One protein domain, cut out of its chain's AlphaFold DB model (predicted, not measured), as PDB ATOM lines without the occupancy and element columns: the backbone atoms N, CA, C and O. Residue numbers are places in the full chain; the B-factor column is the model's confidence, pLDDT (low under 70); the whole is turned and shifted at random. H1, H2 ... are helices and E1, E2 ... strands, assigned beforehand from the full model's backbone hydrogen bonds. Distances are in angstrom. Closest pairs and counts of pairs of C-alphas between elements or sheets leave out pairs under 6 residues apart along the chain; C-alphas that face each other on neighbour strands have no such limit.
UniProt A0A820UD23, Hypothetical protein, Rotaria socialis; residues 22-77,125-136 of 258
ATOM      1  N   LYS A  22     -56.403  26.286   0.144       59.09
ATOM      2  CA  LYS A  22     -55.019  26.232  -0.362       59.09
ATOM      3  C   LYS A  22     -54.629  24.814  -0.837       59.09
ATOM      4  O   LYS A  22     -53.453  24.469  -0.862       59.09
ATOM      5  N   ASP A  23     -55.589  23.942  -1.117       59.03
ATOM      6  CA  ASP A  23     -55.423  22.499  -0.977       59.03
ATOM      7  C   ASP A  23     -54.657  21.875  -2.151       59.03
ATOM      8  O   ASP A  23     -53.731  21.107  -1.913       59.03
ATOM      9  N   ILE A  24     -54.949  22.240  -3.403       60.97
ATOM     10  CA  ILE A  24     -54.266  21.653  -4.570       60.97
ATOM     11  C   ILE A  24     -52.835  22.185  -4.697       60.97
ATOM     12  O   ILE A  24     -51.886  21.403  -4.751       60.97
ATOM     13  N   CYS A  25     -52.661  23.510  -4.693       63.66
ATOM     14  CA  CYS A  25     -51.334  24.124  -4.780       63.66
ATOM     15  C   CYS A  25     -50.479  23.774  -3.552       63.66
ATOM     16  O   CYS A  25     -49.324  23.384  -3.695       63.66
ATOM     17  N   GLY A  26     -51.061  23.813  -2.347       75.56
ATOM     18  CA  GLY A  26     -50.373  23.423  -1.118       75.56
ATOM     19  C   GLY A  26     -49.945  21.956  -1.113       75.56
ATOM     20  O   GLY A  26     -48.842  21.660  -0.662       75.56
ATOM     21  N   ARG A  27     -50.765  21.049  -1.664       71.81
ATOM     22  CA  ARG A  27     -50.422  19.626  -1.808       71.81
ATOM     23  C   ARG A  27     -49.212  19.431  -2.720       71.81
ATOM     24  O   ARG A  27     -48.273  18.752  -2.316       71.81
ATOM     25  N   VAL A  28     -49.187  20.067  -3.894       74.38
ATOM     26  CA  VAL A  28     -48.038  19.991  -4.817       74.38
ATOM     27  C   VAL A  28     -46.783  20.596  -4.180       74.38
ATOM     28  O   VAL A  28     -45.729  19.963  -4.191       74.38
ATOM     29  N   CYS A  29     -46.894  21.766  -3.542       80.00
ATOM     30  CA  CYS A  29     -45.770  22.399  -2.845       80.00
ATOM     31  C   CYS A  29     -45.247  21.559  -1.671       80.00
ATOM     32  O   CYS A  29     -44.040  21.506  -1.447       80.00
ATOM     33  N   GLY A  30     -46.136  20.907  -0.918       80.62
ATOM     34  CA  GLY A  30     -45.762  20.030   0.188       80.62
ATOM     35  C   GLY A  30     -44.952  18.827  -0.286       80.62
ATOM     36  O   GLY A  30     -43.909  18.530   0.293       80.62
ATOM     37  N   VAL A  31     -45.387  18.185  -1.377       80.31
ATOM     38  CA  VAL A  31     -44.656  17.065  -1.989       80.31
ATOM     39  C   VAL A  31     -43.315  17.532  -2.550       80.31
ATOM     40  O   VAL A  31     -42.302  16.905  -2.256       80.31
ATOM     41  N   ALA A  32     -43.281  18.655  -3.278       83.19
ATOM     42  CA  ALA A  32     -42.037  19.226  -3.798       83.19
ATOM     43  C   ALA A  32     -41.014  19.455  -2.680       83.19
ATOM     44  O   ALA A  32     -39.883  18.983  -2.762       83.19
ATOM     45  N   LYS A  33     -41.446  20.096  -1.587       86.12
ATOM     46  CA  LYS A  33     -40.601  20.338  -0.418       86.12
ATOM     47  C   LYS A  33     -40.075  19.035   0.181       86.12
ATOM     48  O   LYS A  33     -38.890  18.951   0.477       86.12
ATOM     49  N   ALA A  34     -40.935  18.031   0.356       82.06
ATOM     50  CA  ALA A  34     -40.525  16.743   0.906       82.06
ATOM     51  C   ALA A  34     -39.450  16.065   0.040       82.06
ATOM     52  O   ALA A  34     -38.454  15.598   0.583       82.06
ATOM     53  N   ARG A  35     -39.606  16.075  -1.294       84.31
ATOM     54  CA  ARG A  35     -38.617  15.510  -2.232       84.31
ATOM     55  C   ARG A  35     -37.273  16.210  -2.135       84.31
ATOM     56  O   ARG A  35     -36.256  15.555  -1.933       84.31
ATOM     57  N   THR A  36     -37.295  17.536  -2.175       80.25
ATOM     58  CA  THR A  36     -36.095  18.353  -2.038       80.25
ATOM     59  C   THR A  36     -35.403  18.121  -0.690       80.25
ATOM     60  O   THR A  36     -34.185  17.978  -0.643       80.25
ATOM     61  N   CYS A  37     -36.152  17.987   0.411       82.62
ATOM     62  CA  CYS A  37     -35.577  17.640   1.714       82.62
ATOM     63  C   CYS A  37     -34.953  16.236   1.734       82.62
ATOM     64  O   CYS A  37     -33.881  16.065   2.311       82.62
ATOM     65  N   SER A  38     -35.584  15.237   1.111       82.25
ATOM     66  CA  SER A  38     -35.002  13.894   0.983       82.25
ATOM     67  C   SER A  38     -33.722  13.903   0.148       82.25
ATOM     68  O   SER A  38     -32.761  13.242   0.521       82.25
ATOM     69  N   TRP A  39     -33.681  14.686  -0.932       84.88
ATOM     70  CA  TRP A  39     -32.483  14.869  -1.753       84.88
ATOM     71  C   TRP A  39     -31.314  15.433  -0.938       84.88
ATOM     72  O   TRP A  39     -30.230  14.849  -0.957       84.88
ATOM     73  N   ILE A  40     -31.565  16.482  -0.145       84.31
ATOM     74  CA  ILE A  40     -30.566  17.064   0.767       84.31
ATOM     75  C   ILE A  40     -30.126  16.055   1.830       84.31
ATOM     76  O   ILE A  40     -28.943  15.938   2.132       84.31
ATOM     77  N   SER A  41     -31.069  15.292   2.391       81.88
ATOM     78  CA  SER A  41     -30.778  14.313   3.449       81.88
ATOM     79  C   SER A  41     -29.851  13.183   2.986       81.88
ATOM     80  O   SER A  41     -29.204  12.555   3.816       81.88
ATOM     81  N   ASN A  42     -29.750  12.947   1.675       81.75
ATOM     82  CA  ASN A  42     -28.788  12.014   1.083       81.75
ATOM     83  C   ASN A  42     -27.391  12.624   0.861       81.75
ATOM     84  O   ASN A  42     -26.542  11.973   0.259       81.75
ATOM     85  N   GLY A  43     -27.151  13.855   1.324       84.50
ATOM     86  CA  GLY A  43     -25.868  14.547   1.196       84.50
ATOM     87  C   GLY A  43     -25.697  15.345  -0.098       84.50
ATOM     88  O   GLY A  43     -24.566  15.666  -0.444       84.50
ATOM     89  N   ASN A  44     -26.785  15.650  -0.815       83.62
ATOM     90  CA  ASN A  44     -26.730  16.483  -2.020       83.62
ATOM     91  C   ASN A  44     -27.010  17.955  -1.694       83.62
ATOM     92  O   ASN A  44     -27.932  18.267  -0.939       83.62
ATOM     93  N   ASP A  45     -26.279  18.862  -2.332       85.94
ATOM     94  CA  ASP A  45     -26.484  20.302  -2.180       85.94
ATOM     95  C   ASP A  45     -27.469  20.867  -3.221       85.94
ATOM     96  O   ASP A  45     -27.759  20.248  -4.244       85.94
ATOM     97  N   LEU A  46     -28.004  22.063  -2.947       86.19
ATOM     98  CA  LEU A  46     -28.894  22.811  -3.848       86.19
ATOM     99  C   LEU A  46     -28.267  24.157  -4.206       86.19
ATOM    100  O   LEU A  46     -28.660  25.198  -3.674       86.19
ATOM    101  N   LEU A  47     -27.267  24.139  -5.079       85.50
ATOM    102  CA  LEU A  47     -26.525  25.342  -5.464       85.50
ATOM    103  C   LEU A  47     -27.079  25.955  -6.750       85.50
ATOM    104  O   LEU A  47     -27.042  27.171  -6.933       85.50
ATOM    105  N   SER A  48     -27.616  25.119  -7.634       81.19
ATOM    106  CA  SER A  48     -28.103  25.502  -8.951       81.19
ATOM    107  C   SER A  48     -29.606  25.250  -9.122       81.19
ATOM    108  O   SER A  48     -30.228  24.437  -8.435       81.19
ATOM    109  N   ALA A  49     -30.215  25.936 -10.094       82.25
ATOM    110  CA  ALA A  49     -31.603  25.677 -10.472       82.25
ATOM    111  C   ALA A  49     -31.797  24.267 -11.066       82.25
ATOM    112  O   ALA A  49     -32.885  23.699 -10.940       82.25
ATOM    113  N   ASN A  50     -30.752  23.691 -11.673       81.88
ATOM    114  CA  ASN A  50     -30.771  22.298 -12.120       81.88
ATOM    115  C   ASN A  50     -30.796  21.338 -10.928       81.88
ATOM    116  O   ASN A  50     -31.573  20.393 -10.956       81.88
ATOM    117  N   ASP A  51     -30.070  21.634  -9.849       79.38
ATOM    118  CA  ASP A  51     -30.072  20.800  -8.638       79.38
ATOM    119  C   ASP A  51     -31.468  20.786  -8.005       79.38
ATOM    120  O   ASP A  51     -31.959  19.755  -7.553       79.38
ATOM    121  N   ILE A  52     -32.167  21.928  -8.026       86.25
ATOM    122  CA  ILE A  52     -33.562  22.010  -7.577       86.25
ATOM    123  C   ILE A  52     -34.458  21.136  -8.458       86.25
ATOM    124  O   ILE A  52     -35.294  20.402  -7.927       86.25
ATOM    125  N   LYS A  53     -34.285  21.183  -9.782       86.44
ATOM    126  CA  LYS A  53     -35.026  20.328 -10.717       86.44
ATOM    127  C   LYS A  53     -34.777  18.843 -10.425       86.44
ATOM    128  O   LYS A  53     -35.742  18.112 -10.212       86.44
ATOM    129  N   GLU A  54     -33.520  18.424 -10.322       85.69
ATOM    130  CA  GLU A  54     -33.138  17.047  -9.986       85.69
ATOM    131  C   GLU A  54     -33.709  16.617  -8.629       85.69
ATOM    132  O   GLU A  54     -34.280  15.534  -8.500       85.69
ATOM    133  N   SER A  55     -33.682  17.506  -7.631       84.38
ATOM    134  CA  SER A  55     -34.255  17.239  -6.309       84.38
ATOM    135  C   SER A  55     -35.764  16.991  -6.343       84.38
ATOM    136  O   SER A  55     -36.284  16.210  -5.548       84.38
ATOM    137  N   MET A  56     -36.487  17.650  -7.254       84.06
ATOM    138  CA  MET A  56     -37.927  17.459  -7.406       84.06
ATOM    139  C   MET A  56     -38.263  16.226  -8.249       84.06
ATOM    140  O   MET A  56     -39.357  15.682  -8.107       84.06
ATOM    141  N   GLU A  57     -37.340  15.780  -9.100       85.75
ATOM    142  CA  GLU A  57     -37.416  14.530  -9.866       85.75
ATOM    143  C   GLU A  57     -36.985  13.306  -9.034       85.75
ATOM    144  O   GLU A  57     -37.342  12.168  -9.358       85.75
ATOM    145  N   TYR A  58     -36.289  13.530  -7.918       83.56
ATOM    146  CA  TYR A  58     -35.789  12.486  -7.032       83.56
ATOM    147  C   TYR A  58     -36.883  11.526  -6.530       83.56
ATOM    148  O   TYR A  58     -38.005  11.921  -6.195       83.56
ATOM    149  N   ALA A  59     -36.523  10.239  -6.428       77.88
ATOM    150  CA  ALA A  59     -37.376   9.161  -5.922       77.88
ATOM    151  C   ALA A  59     -38.742   9.059  -6.636       77.88
ATOM    152  O   ALA A  59     -39.786   8.859  -6.000       77.88
ATOM    153  N   GLY A  60     -38.720   9.197  -7.966       76.44
ATOM    154  CA  GLY A  60     -39.899   9.073  -8.823       76.44
ATOM    155  C   GLY A  60     -40.746  10.343  -8.883       76.44
ATOM    156  O   GLY A  60     -41.957  10.254  -9.048       76.44
ATOM    157  N   GLY A  61     -40.136  11.514  -8.700       82.44
ATOM    158  CA  GLY A  61     -40.731  12.808  -9.006       82.44
ATOM    159  C   GLY A  61     -41.981  13.211  -8.217       82.44
ATOM    160  O   GLY A  61     -42.390  12.604  -7.214       82.44
ATOM    161  N   ILE A  62     -42.595  14.292  -8.702       82.44
ATOM    162  CA  ILE A  62     -43.899  14.788  -8.263       82.44
ATOM    163  C   ILE A  62     -44.944  14.356  -9.293       82.44
ATOM    164  O   ILE A  62     -44.843  14.674 -10.479       82.44
ATOM    165  N   LYS A  63     -45.979  13.656  -8.830       77.44
ATOM    166  CA  LYS A  63     -47.057  13.149  -9.688       77.44
ATOM    167  C   LYS A  63     -47.733  14.263 -10.486       77.44
ATOM    168  O   LYS A  63     -47.966  15.352  -9.953       77.44
ATOM    169  N   ASN A  64     -48.086  13.968 -11.741       75.38
ATOM    170  CA  ASN A  64     -48.826  14.863 -12.643       75.38
ATOM    171  C   ASN A  64     -48.238  16.282 -12.758       75.38
ATOM    172  O   ASN A  64     -48.951  17.236 -13.069       75.38
ATOM    173  N   THR A  65     -46.941  16.438 -12.491       74.75
ATOM    174  CA  THR A  65     -46.265  17.735 -12.473       74.75
ATOM    175  C   THR A  65     -45.124  17.714 -13.477       74.75
ATOM    176  O   THR A  65     -44.293  16.810 -13.464       74.75
ATOM    177  N   LYS A  66     -45.093  18.719 -14.355       81.00
ATOM    178  CA  LYS A  66     -43.982  18.949 -15.282       81.00
ATOM    179  C   LYS A  66     -43.057  19.993 -14.684       81.00
ATOM    180  O   LYS A  66     -43.518  21.046 -14.247       81.00
ATOM    181  N   ILE A  67     -41.768  19.704 -14.688       81.75
ATOM    182  CA  ILE A  67     -40.732  20.533 -14.080       81.75
ATOM    183  C   ILE A  67     -39.764  20.942 -15.181       81.75
ATOM    184  O   ILE A  67     -39.465  20.170 -16.093       81.75
ATOM    185  N   THR A  68     -39.324  22.192 -15.141       84.75
ATOM    186  CA  THR A  68     -38.282  22.701 -16.025       84.75
ATOM    187  C   THR A  68     -37.576  23.871 -15.363       84.75
ATOM    188  O   THR A  68     -38.145  24.536 -14.493       84.75
ATOM    189  N   VAL A  69     -36.347  24.130 -15.796       84.19
ATOM    190  CA  VAL A  69     -35.590  25.317 -15.419       84.19
ATOM    191  C   VAL A  69     -35.816  26.405 -16.463       84.19
ATOM    192  O   VAL A  69     -35.742  26.162 -17.671       84.19
ATOM    193  N   ALA A  70     -36.098  27.610 -15.977       82.00
ATOM    194  CA  ALA A  70     -36.234  28.804 -16.789       82.00
ATOM    195  C   ALA A  70     -35.260  29.879 -16.300       82.00
ATOM    196  O   ALA A  70     -35.104  30.092 -15.099       82.00
ATOM    197  N   GLU A  71     -34.644  30.567 -17.248       83.00
ATOM    198  CA  GLU A  71     -33.742  31.687 -17.040       83.00
ATOM    199  C   GLU A  71     -34.483  33.001 -17.298       83.00
ATOM    200  O   GLU A  71     -35.288  33.103 -18.228       83.00
ATOM    201  N   ILE A  72     -34.200  34.022 -16.488       80.88
ATOM    202  CA  ILE A  72     -34.707  35.378 -16.707       80.88
ATOM    203  C   ILE A  72     -33.711  36.125 -17.598       80.88
ATOM    204  O   ILE A  72     -32.545  36.282 -17.238       80.88
ATOM    205  N   ILE A  73     -34.171  36.622 -18.748       76.06
ATOM    206  CA  ILE A  73     -33.341  37.410 -19.663       76.06
ATOM    207  C   ILE A  73     -33.150  38.806 -19.062       76.06
ATOM    208  O   ILE A  73     -34.051  39.649 -19.087       76.06
ATOM    209  N   SER A  74     -31.961  39.047 -18.514       61.69
ATOM    210  CA  SER A  74     -31.578  40.348 -17.963       61.69
ATOM    211  C   SER A  74     -31.438  41.375 -19.092       61.69
ATOM    212  O   SER A  74     -30.675  41.164 -20.029       61.69
ATOM    213  N   GLY A  75     -32.194  42.475 -19.024       59.06
ATOM    214  CA  GLY A  75     -32.177  43.555 -20.027       59.06
ATOM    215  C   GLY A  75     -33.512  43.780 -20.742       59.06
ATOM    216  O   GLY A  75     -33.783  44.890 -21.193       59.06
ATOM    217  N   MET A  76     -34.403  42.784 -20.749       55.62
ATOM    218  CA  MET A  76     -35.828  43.018 -20.984       55.62
ATOM    219  C   MET A  76     -36.421  43.470 -19.650       55.62
ATOM    220  O   MET A  76     -36.552  42.670 -18.723       55.62
ATOM    221  N   GLY A  77     -36.687  44.773 -19.507       51.22
ATOM    222  CA  GLY A  77     -37.259  45.346 -18.286       51.22
ATOM    223  C   GLY A  77     -38.446  44.519 -17.795       51.22
ATOM    224  O   GLY A  77     -39.188  43.976 -18.611       51.22
ATOM    225  N   MET A 125     -38.655  35.342 -19.880       69.38
ATOM    226  CA  MET A 125     -38.225  34.036 -19.414       69.38
ATOM    227  C   MET A 125     -37.931  33.156 -20.617       69.38
ATOM    228  O   MET A 125     -38.764  33.016 -21.514       69.38
ATOM    229  N   ARG A 126     -36.754  32.537 -20.610       76.62
ATOM    230  CA  ARG A 126     -36.344  31.530 -21.580       76.62
ATOM    231  C   ARG A 126     -36.233  30.192 -20.875       76.62
ATOM    232  O   ARG A 126     -35.598  30.093 -19.832       76.62
ATOM    233  N   LEU A 127     -36.838  29.156 -21.444       76.31
ATOM    234  CA  LEU A 127     -36.653  27.800 -20.940       76.31
ATOM    235  C   LEU A 127     -35.217  27.354 -21.212       76.31
ATOM    236  O   LEU A 127     -34.775  27.348 -22.360       76.31
ATOM    237  N   THR A 128     -34.502  26.983 -20.156       74.75
ATOM    238  CA  THR A 128     -33.139  26.449 -20.242       74.75
ATOM    239  C   THR A 128     -33.167  24.953 -20.552       74.75
ATOM    240  O   THR A 128     -32.239  24.426 -21.156       74.75
ATOM    241  N   SER A 129     -34.250  24.262 -20.178       74.25
ATOM    242  CA  SER A 129     -34.424  22.828 -20.413       74.25
ATOM    243  C   SER A 129     -35.810  22.474 -20.954       74.25
ATOM    244  O   SER A 129     -36.777  23.218 -20.773       74.25
ATOM    245  N   ALA A 130     -35.929  21.301 -21.579       77.38
ATOM    246  CA  ALA A 130     -37.229  20.714 -21.887       77.38
ATOM    247  C   ALA A 130     -37.982  20.345 -20.594       77.38
ATOM    248  O   ALA A 130     -37.370  20.063 -19.560       77.38
ATOM    249  N   PHE A 131     -39.313  20.349 -20.666       75.44
ATOM    250  CA  PHE A 131     -40.159  19.873 -19.575       75.44
ATOM    251  C   PHE A 131     -39.952  18.382 -19.327       75.44
ATOM    252  O   PHE A 131     -39.812  17.607 -20.274       75.44
ATOM    253  N   THR A 132     -40.022  17.979 -18.060       73.19
ATOM    254  CA  THR A 132     -40.089  16.560 -17.710       73.19
ATOM    255  C   THR A 132     -41.341  15.895 -18.260       73.19
ATOM    256  O   THR A 132     -42.413  16.507 -18.370       73.19
ATOM    257  N   VAL A 133     -41.204  14.609 -18.583       68.56
ATOM    258  CA  VAL A 133     -42.350  13.750 -18.871       68.56
ATOM    259  C   VAL A 133     -43.109  13.557 -17.555       68.56
ATOM    260  O   VAL A 133     -42.512  13.113 -16.572       68.56
ATOM    261  N   PRO A 134     -44.396  13.939 -17.487       62.47
ATOM    262  CA  PRO A 134     -45.180  13.740 -16.284       62.47
ATOM    263  C   PRO A 134     -45.342  12.241 -16.049       62.47
ATOM    264  O   PRO A 134     -45.593  11.473 -16.977       62.47
ATOM    265  N   ILE A 135     -45.209  11.836 -14.793       62.47
ATOM    266  CA  ILE A 135     -45.466  10.458 -14.389       62.47
ATOM    267  C   ILE A 135     -46.983  10.291 -14.363       62.47
ATOM    268  O   ILE A 135     -47.647  10.842 -13.480       62.47
ATOM    269  N   ASN A 136     -47.511   9.599 -15.373       53.03
ATOM    270  CA  ASN A 136     -48.927   9.268 -15.487       53.03
ATOM    271  C   ASN A 136     -49.236   8.057 -14.592       53.03
ATOM    272  O   ASN A 136     -48.466   7.102 -14.554       53.03
TER     273      ASN A 136
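Overview. This is residues 22 to 77 and 125 to 136 of the 258 residues of the protein "Hypothetical protein" of Rotaria socialis (UniProt A0A820UD23). A long helix, H1, meets a shorter one, H2, nearly crosswise in a rough T, and a long strip of chain with no named element leads from H2 to a small two-stranded ribbon, E1 with E2, that lies away from H1. The free start of H1 sticks out: residues 22 to 27, of which 23 to 27 belong to H1. The printed part has 68 residues, with two named helices and then two named strands along the chain; the sheet has the order E1 - E2, antiparallel, and the class is mostly helix. The whole is only just loose, close to compact, with a radius of gyration of the C-alphas of 13.3 A and spans of 36 by 29 by 24 A.

Arrangement. H1, residues 23 to 41, touches H2, residues 49 to 57, with its residues 32 to 40 alone. Their closest C-alphas, those of Thr 36 and Ser 55, are 4.8 A apart, and their lines are about perpendicular at 76 degrees. In both helices every O i to N i+4 pair is within hydrogen-bond range. E1, residues 70 to 72, and E2, residues 125 to 127, are antiparallel neighbours at 150 degrees. N 71 and O 126 are within hydrogen-bond range at 2.8 A, as are N 126 and O 71 at 2.9 A. H1 is apart from both strands, and H2 is apart from E2.

Along the chain. H1 begins at C-alpha 23 (-55.423, 22.499, -0.977) and is 26.3 A long. H2 is 12.6 A long. E1 is 6.7 A long; E2 is 6.6 A long and ends at C-alpha 127 (-36.653, 27.800, -20.940).

Size, cuts and confidence. The two C-alphas farthest apart, those of Asn 42 and Gly 77, are 39.5 A apart. Residues 78 to 124 are not printed; C-alphas 77 and 125 are 11.4 A apart across this cut. The link from H1 to H2 is short, and that from H2 to E1 is long. The mean pLDDT of the printed part is 77.0, and residues 22 to 25, 74 to 77, 125 and 133 to 136 are under 70.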